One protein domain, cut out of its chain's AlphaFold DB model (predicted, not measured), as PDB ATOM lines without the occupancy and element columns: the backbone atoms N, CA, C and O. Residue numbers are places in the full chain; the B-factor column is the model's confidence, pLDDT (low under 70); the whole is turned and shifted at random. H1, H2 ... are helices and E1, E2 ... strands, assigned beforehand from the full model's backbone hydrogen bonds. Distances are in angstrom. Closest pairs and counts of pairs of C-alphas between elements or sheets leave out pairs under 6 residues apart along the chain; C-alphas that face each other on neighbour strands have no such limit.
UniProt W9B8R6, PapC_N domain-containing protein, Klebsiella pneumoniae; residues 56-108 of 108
ATOM      1  N   GLN A  56     157.782 151.037 133.409       87.31
ATOM      2  CA  GLN A  56     156.803 150.459 132.477       87.31
ATOM      3  C   GLN A  56     155.967 151.547 131.774       87.31
ATOM      4  O   GLN A  56     155.548 152.489 132.454       87.31
ATOM      5  N   PRO A  57     155.731 151.465 130.447       87.25
ATOM      6  CA  PRO A  57     154.901 152.420 129.712       87.25
ATOM      7  C   PRO A  57     153.419 152.409 130.096       87.25
ATOM      8  O   PRO A  57     152.926 151.438 130.661       87.25
ATOM      9  N   PRO A  58     152.679 153.502 129.834       90.44
ATOM     10  CA  PRO A  58     151.223 153.446 129.862       90.44
ATOM     11  C   PRO A  58     150.732 152.463 128.791       90.44
ATOM     12  O   PRO A  58     151.324 152.348 127.717       90.44
ATOM     13  N   GLY A  59     149.645 151.752 129.073       91.44
ATOM     14  CA  GLY A  59     149.154 150.699 128.187       91.44
ATOM     15  C   GLY A  59     148.210 149.720 128.874       91.44
ATOM     16  O   GLY A  59     147.892 149.862 130.055       91.44
ATOM     17  N   ALA A  60     147.740 148.732 128.116       94.38
ATOM     18  CA  ALA A  60     146.891 147.660 128.621       94.38
ATOM     19  C   ALA A  60     147.747 146.476 129.079       94.38
ATOM     20  O   ALA A  60     148.481 145.890 128.284       94.38
ATOM     21  N   TYR A  61     147.624 146.108 130.352       93.12
ATOM     22  CA  TYR A  61     148.395 145.027 130.956       93.12
ATOM     23  C   TYR A  61     147.471 143.956 131.529       93.12
ATOM     24  O   TYR A  61     146.503 144.291 132.219       93.12
ATOM     25  N   PRO A  62     147.766 142.665 131.304       92.69
ATOM     26  CA  PRO A  62     147.114 141.602 132.041       92.69
ATOM     27  C   PRO A  62     147.683 141.550 133.463       92.69
ATOM     28  O   PRO A  62     148.864 141.260 133.651       92.69
ATOM     29  N   VAL A  63     146.843 141.799 134.464       89.94
ATOM     30  CA  VAL A  63     147.243 141.871 135.874       89.94
ATOM     31  C   VAL A  63     146.515 140.829 136.720       89.94
ATOM     32  O   VAL A  63     145.359 140.482 136.463       89.94
ATOM     33  N   SER A  64     147.207 140.340 137.750       88.19
ATOM     34  CA  SER A  64     146.551 139.759 138.920       88.19
ATOM     35  C   SER A  64     146.102 140.909 139.800       88.19
ATOM     36  O   SER A  64     146.884 141.819 140.076       88.19
ATOM     37  N   TRP A  65     144.853 140.879 140.227       85.81
ATOM     38  CA  TRP A  65     144.260 141.999 140.931       85.81
ATOM     39  C   TRP A  65     143.834 141.575 142.335       85.81
ATOM     40  O   TRP A  65     143.349 140.459 142.552       85.81
ATOM     41  N   GLN A  66     144.096 142.456 143.298       87.88
ATOM     42  CA  GLN A  66     143.912 142.196 144.717       87.88
ATOM     43  C   GLN A  66     143.273 143.399 145.396       87.88
ATOM     44  O   GLN A  66     143.675 144.536 145.145       87.88
ATOM     45  N   VAL A  67     142.339 143.134 146.304       86.19
ATOM     46  CA  VAL A  67     141.738 144.146 147.178       86.19
ATOM     47  C   VAL A  67     141.869 143.676 148.612       86.19
ATOM     48  O   VAL A  67     141.477 142.560 148.942       86.19
ATOM     49  N   ASN A  68     142.476 144.509 149.462       86.94
ATOM     50  CA  ASN A  68     142.731 144.196 150.873       86.94
ATOM     51  C   ASN A  68     143.452 142.846 151.087       86.94
ATOM     52  O   ASN A  68     143.170 142.123 152.037       86.94
ATOM     53  N   GLY A  69     144.367 142.483 150.180       85.88
ATOM     54  CA  GLY A  69     145.119 141.222 150.223       85.88
ATOM     55  C   GLY A  69     144.379 139.998 149.667       85.88
ATOM     56  O   GLY A  69     144.987 138.938 149.526       85.88
ATOM     57  N   VAL A  70     143.102 140.127 149.294       84.81
ATOM     58  CA  VAL A  70     142.331 139.058 148.648       84.81
ATOM     59  C   VAL A  70     142.503 139.162 147.137       84.81
ATOM     60  O   VAL A  70     142.201 140.193 146.542       84.81
ATOM     61  N   THR A  71     142.994 138.093 146.508       84.81
ATOM     62  CA  THR A  71     143.060 137.997 145.039       84.81
ATOM     63  C   THR A  71     141.675 137.702 144.496       84.81
ATOM     64  O   THR A  71     141.046 136.754 144.959       84.81
ATOM     65  N   LEU A  72     141.199 138.492 143.529       80.81
ATOM     66  CA  LEU A  72     139.942 138.171 142.852       80.81
ATOM     67  C   LEU A  72     140.257 137.382 141.582       80.81
ATOM     68  O   LEU A  72     141.145 137.748 140.812       80.81
ATOM     69  N   ASP A  73     139.545 136.277 141.390       66.44
ATOM     70  CA  ASP A  73     139.992 135.129 140.591       66.44
ATOM     71  C   ASP A  73     139.817 135.261 139.064       66.44
ATOM     72  O   ASP A  73     139.577 134.294 138.347       66.44
ATOM     73  N   ALA A  74     140.001 136.460 138.513       68.38
ATOM     74  CA  ALA A  74     140.061 136.657 137.069       68.38
ATOM     75  C   ALA A  74     141.275 137.512 136.705       68.38
ATOM     76  O   ALA A  74     141.363 138.684 137.077       68.38
ATOM     77  N   ARG A  75     142.205 136.935 135.932       77.12
ATOM     78  CA  ARG A  75     143.246 137.704 135.242       77.12
ATOM     79  C   ARG A  75     142.543 138.762 134.393       77.12
ATOM     80  O   ARG A  75     141.841 138.422 133.443       77.12
ATOM     81  N   LYS A  76     142.715 140.030 134.755       84.12
ATOM     82  CA  LYS A  76     142.019 141.154 134.126       84.12
ATOM     83  C   LYS A  76     143.005 141.968 133.316       84.12
ATOM     84  O   LYS A  76     144.106 142.257 133.778       84.12
ATOM     85  N   THR A  77     142.605 142.362 132.117       91.88
ATOM     86  CA  THR A  77     143.349 143.365 131.359       91.88
ATOM     87  C   THR A  77     142.906 144.742 131.832       91.88
ATOM     88  O   THR A  77     141.734 145.087 131.706       91.88
ATOM     89  N   VAL A  78     143.834 145.516 132.393       92.94
ATOM     90  CA  VAL A  78     143.587 146.873 132.897       92.94
ATOM     91  C   VAL A  78     144.449 147.851 132.109       92.94
ATOM     92  O   VAL A  78     145.626 147.596 131.865       92.94
ATOM     93  N   THR A  79     143.856 148.969 131.692       95.56
ATOM     94  CA  THR A  79     144.606 150.066 131.064       95.56
ATOM     95  C   THR A  79     145.209 150.948 132.147       95.56
ATOM     96  O   THR A  79     144.510 151.348 133.072       95.56
ATOM     97  N   PHE A  80     146.489 151.279 132.024       94.25
ATOM     98  CA  PHE A  80     147.205 152.172 132.926       94.25
ATOM     99  C   PHE A  80     147.586 153.462 132.206       94.25
ATOM    100  O   PHE A  80     148.048 153.440 131.063       94.25
ATOM    101  N   ARG A  81     147.424 154.588 132.900       93.44
ATOM    102  CA  ARG A  81     147.914 155.909 132.483       93.44
ATOM    103  C   ARG A  81     149.031 156.346 133.415       93.44
ATOM    104  O   ARG A  81     149.099 155.878 134.546       93.44
ATOM    105  N   GLN A  82     149.886 157.251 132.962       89.19
ATOM    106  CA  GLN A  82     150.817 157.916 133.869       89.19
ATOM    107  C   GLN A  82     150.120 159.077 134.575       89.19
ATOM    108  O   GLN A  82     149.364 159.814 133.946       89.19
ATOM    109  N   ASN A  83     150.370 159.216 135.874       88.75
ATOM    110  CA  ASN A  83     150.053 160.435 136.612       88.75
ATOM    111  C   ASN A  83     151.179 161.476 136.456       88.75
ATOM    112  O   ASN A  83     152.226 161.189 135.872       88.75
ATOM    113  N   ASP A  84     151.001 162.656 137.050       88.38
ATOM    114  CA  ASP A  84     151.967 163.769 136.987       88.38
ATOM    115  C   ASP A  84     153.328 163.454 137.636       88.38
ATOM    116  O   ASP A  84     154.298 164.185 137.460       88.38
ATOM    117  N   ARG A  85     153.421 162.348 138.388       86.00
ATOM    118  CA  ARG A  85     154.657 161.841 139.006       86.00
ATOM    119  C   ARG A  85     155.319 160.735 138.179       86.00
ATOM    120  O   ARG A  85     156.250 160.093 138.654       86.00
ATOM    121  N   GLY A  86     154.808 160.459 136.979       81.88
ATOM    122  CA  GLY A  86     155.303 159.407 136.094       81.88
ATOM    123  C   GLY A  86     154.900 157.983 136.496       81.88
ATOM    124  O   GLY A  86     155.301 157.041 135.814       81.88
ATOM    125  N   GLN A  87     154.089 157.800 137.544       87.25
ATOM    126  CA  GLN A  87     153.669 156.484 138.039       87.25
ATOM    127  C   GLN A  87     152.456 155.956 137.268       87.25
ATOM    128  O   GLN A  87     151.553 156.716 136.913       87.25
ATOM    129  N   LEU A  88     152.398 154.637 137.062       90.62
ATOM    130  CA  LEU A  88     151.243 153.988 136.447       90.62
ATOM    131  C   LEU A  88     150.047 153.957 137.404       90.62
ATOM    132  O   LEU A  88     150.108 153.383 138.488       90.62
ATOM    133  N   THR A  89     148.942 154.548 136.963       93.56
ATOM    134  CA  THR A  89     147.650 154.575 137.649       93.56
ATOM    135  C   THR A  89     146.641 153.754 136.841       93.56
ATOM    136  O   THR A  89     146.489 154.003 135.637       93.56
ATOM    137  N   PRO A  90     145.962 152.763 137.447       93.44
ATOM    138  CA  PRO A  90     144.978 151.950 136.745       93.44
ATOM    139  C   PRO A  90     143.730 152.774 136.411       93.44
ATOM    140  O   PRO A  90     143.212 153.517 137.241       93.44
ATOM    141  N   CYS A  91     143.217 152.610 135.197       93.44
ATOM    142  CA  CYS A  91     141.932 153.153 134.776       93.44
ATOM    143  C   CYS A  91     140.843 152.122 135.084       93.44
ATOM    144  O   CYS A  91     140.562 151.258 134.253       93.44
ATOM    145  N   LEU A  92     140.273 152.190 136.288       90.44
ATOM    146  CA  LEU A  92     139.162 151.338 136.713       90.44
ATOM    147  C   LEU A  92     137.832 152.051 136.488       90.44
ATOM    148  O   LEU A  92     137.708 153.249 136.741       90.44
ATOM    149  N   LYS A  93     136.833 151.304 136.038       89.75
ATOM    150  CA  LYS A  93     135.455 151.774 135.945       89.75
ATOM    151  C   LYS A  93     134.682 151.446 137.231       89.75
ATOM    152  O   LYS A  93     135.079 150.529 137.955       89.75
ATOM    153  N   PRO A  94     133.559 152.126 137.524       90.12
ATOM    154  CA  PRO A  94     132.734 151.809 138.690       90.12
ATOM    155  C   PRO A  94     132.301 150.338 138.760       90.12
ATOM    156  O   PRO A  94     132.299 149.757 139.842       90.12
ATOM    157  N   GLU A  95     132.003 149.702 137.624       89.00
ATOM    158  CA  GLU A  95     131.683 148.272 137.574       89.00
ATOM    159  C   GLU A  95     132.844 147.375 138.029       89.00
ATOM    160  O   GLU A  95     132.611 146.341 138.656       89.00
ATOM    161  N   ASP A  96     134.092 147.783 137.780       87.56
ATOM    162  CA  ASP A  96     135.281 147.040 138.199       87.56
ATOM    163  C   ASP A  96     135.423 147.067 139.725       87.56
ATOM    164  O   ASP A  96     135.810 146.072 140.334       87.56
ATOM    165  N   LEU A  97     135.070 148.199 140.337       88.25
ATOM    166  CA  LEU A  97     135.057 148.381 141.785       88.25
ATOM    167  C   LEU A  97     133.900 147.616 142.436       88.25
ATOM    168  O   LEU A  97     134.089 146.983 143.466       88.25
ATOM    169  N   LEU A  98     132.720 147.580 141.818       88.88
ATOM    170  CA  LEU A  98     131.601 146.783 142.332       88.88
ATOM    171  C   LEU A  98     131.909 145.281 142.308       88.88
ATOM    172  O   LEU A  98     131.664 144.591 143.295       88.88
ATOM    173  N   GLN A  99     132.521 144.785 141.226       84.31
ATOM    174  CA  GLN A  99     133.047 143.413 141.156       84.31
ATOM    175  C   GLN A  99     134.100 143.136 142.238       84.31
ATOM    176  O   GLN A  99     134.302 141.990 142.632       84.31
ATOM    177  N   ALA A 100     134.750 144.191 142.728       84.44
ATOM    178  CA  ALA A 100     135.695 144.134 143.827       84.44
ATOM    179  C   ALA A 100     135.083 144.010 145.218       84.44
ATOM    180  O   ALA A 100     135.822 143.851 146.188       84.44
ATOM    181  N   GLY A 101     133.767 144.200 145.335       87.12
ATOM    182  CA  GLY A 101     133.127 144.490 146.614       87.12
ATOM    183  C   GLY A 101     133.441 145.894 147.152       87.12
ATOM    184  O   GLY A 101     133.204 146.155 148.329       87.12
ATOM    185  N   VAL A 102     133.964 146.806 146.324       87.31
ATOM    186  CA  VAL A 102     134.207 148.210 146.686       87.31
ATOM    187  C   VAL A 102     132.997 149.046 146.273       87.31
ATOM    188  O   VAL A 102     132.595 149.041 145.113       87.31
ATOM    189  N   ASN A 103     132.425 149.800 147.215       87.12
ATOM    190  CA  ASN A 103     131.336 150.731 146.924       87.12
ATOM    191  C   ASN A 103     131.891 152.004 146.246       87.12
ATOM    192  O   ASN A 103     132.576 152.777 146.913       87.12
ATOM    193  N   PRO A 104     131.592 152.285 144.963       82.50
ATOM    194  CA  PRO A 104     132.134 153.458 144.277       82.50
ATOM    195  C   PRO A 104     131.593 154.776 144.838       82.50
ATOM    196  O   PRO A 104     132.252 155.803 144.720       82.50
ATOM    197  N   ALA A 105     130.411 154.758 145.466       84.81
ATOM    198  CA  ALA A 105     129.766 155.956 146.000       84.81
ATOM    199  C   ALA A 105     130.534 156.596 147.166       84.81
ATOM    200  O   ALA A 105     130.230 157.722 147.536       84.81
ATOM    201  N   VAL A 106     131.514 155.896 147.753       79.50
ATOM    202  CA  VAL A 106     132.354 156.430 148.838       79.50
ATOM    203  C   VAL A 106     133.658 157.069 148.345       79.50
ATOM    204  O   VAL A 106     134.462 157.505 149.161       79.50
ATOM    205  N   LEU A 107     133.898 157.086 147.028       69.25
ATOM    206  CA  LEU A 107     135.116 157.628 146.408       69.25
ATOM    207  C   LEU A 107     134.928 159.051 145.848       69.25
ATOM    208  O   LEU A 107     135.795 159.531 145.120       69.25
ATOM    209  N   SER A 108     133.787 159.681 146.150       59.62
ATOM    210  CA  SER A 108     133.418 161.049 145.762       59.62
ATOM    211  C   SER A 108     134.126 162.113 146.588       59.62
ATOM    212  O   SER A 108     134.062 161.988 147.833       59.62
TER     213      SER A 108
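This is residues 56 to 108 of the 108 residues of the protein "PapC_N domain-containing protein" of Klebsiella pneumoniae (UniProt W9B8R6). A long two-stranded ribbon, the hairpin of E1 and E2, bends along its length, and the short strand E3 is added beside the last residues of E2. From E3 the chain runs on to one short helix, H1, off the sheet, and to a tail of residues 100 to 108. The printed part has 53 residues, with three named strands and then one named helix, in the order E1 E2 E3 H1; the sheet, E1 - E2 - E3, is antiparallel throughout, and the class is mostly strand. The whole is only just compact, close to loose, with a radius of gyration of the C-alphas of 11.9 A and spans of 28 by 27 by 18 A.

Find C-alpha 59 at (149.154, 150.699, 128.187); from there E1, residues 59 to 67, runs 21.4 A and bends by 72 degrees at residue 62. Next comes E2, residues 70 to 82, 25.4 A long, which bends by 106 degrees at residue 73. E3 is residues 88 to 90. H1, residues 94 to 99, ends at C-alpha 99, at (133.047, 143.413, 141.156).

Look first at E1 and E2, a hairpin and part of a meander, E1 E2 E3, each strand the antiparallel neighbour of the one before. Between E1 and E2, N 61 and O 78 are 2.9 A apart, within hydrogen-bond range. E2 and E3 are also a hairpin, with N 89 and O 81 within hydrogen-bond range at 2.8 A. The pairing is staggered: E2 pairs with E1 over residues 70 to 80 and with E3 over residues 80 to 82. E1 and E3 are edge strands and are apart. H1 is only just not on the sheet, with 4 pairs of C-alphas within 10 A, and is apart from E1 and E2. In H1 every O i to N i+4 pair is within hydrogen-bond range.

The C-alphas of Asp 73 and Asp 84, the two farthest apart, are 31.3 A apart. The printed part has no cut, and the links E1 to E2, E2 to E3 and E3 to H1 are tight. Look for pLDDT under 70 at residues 73 to 74 and 107 to 108; the mean of the printed part is 86.5.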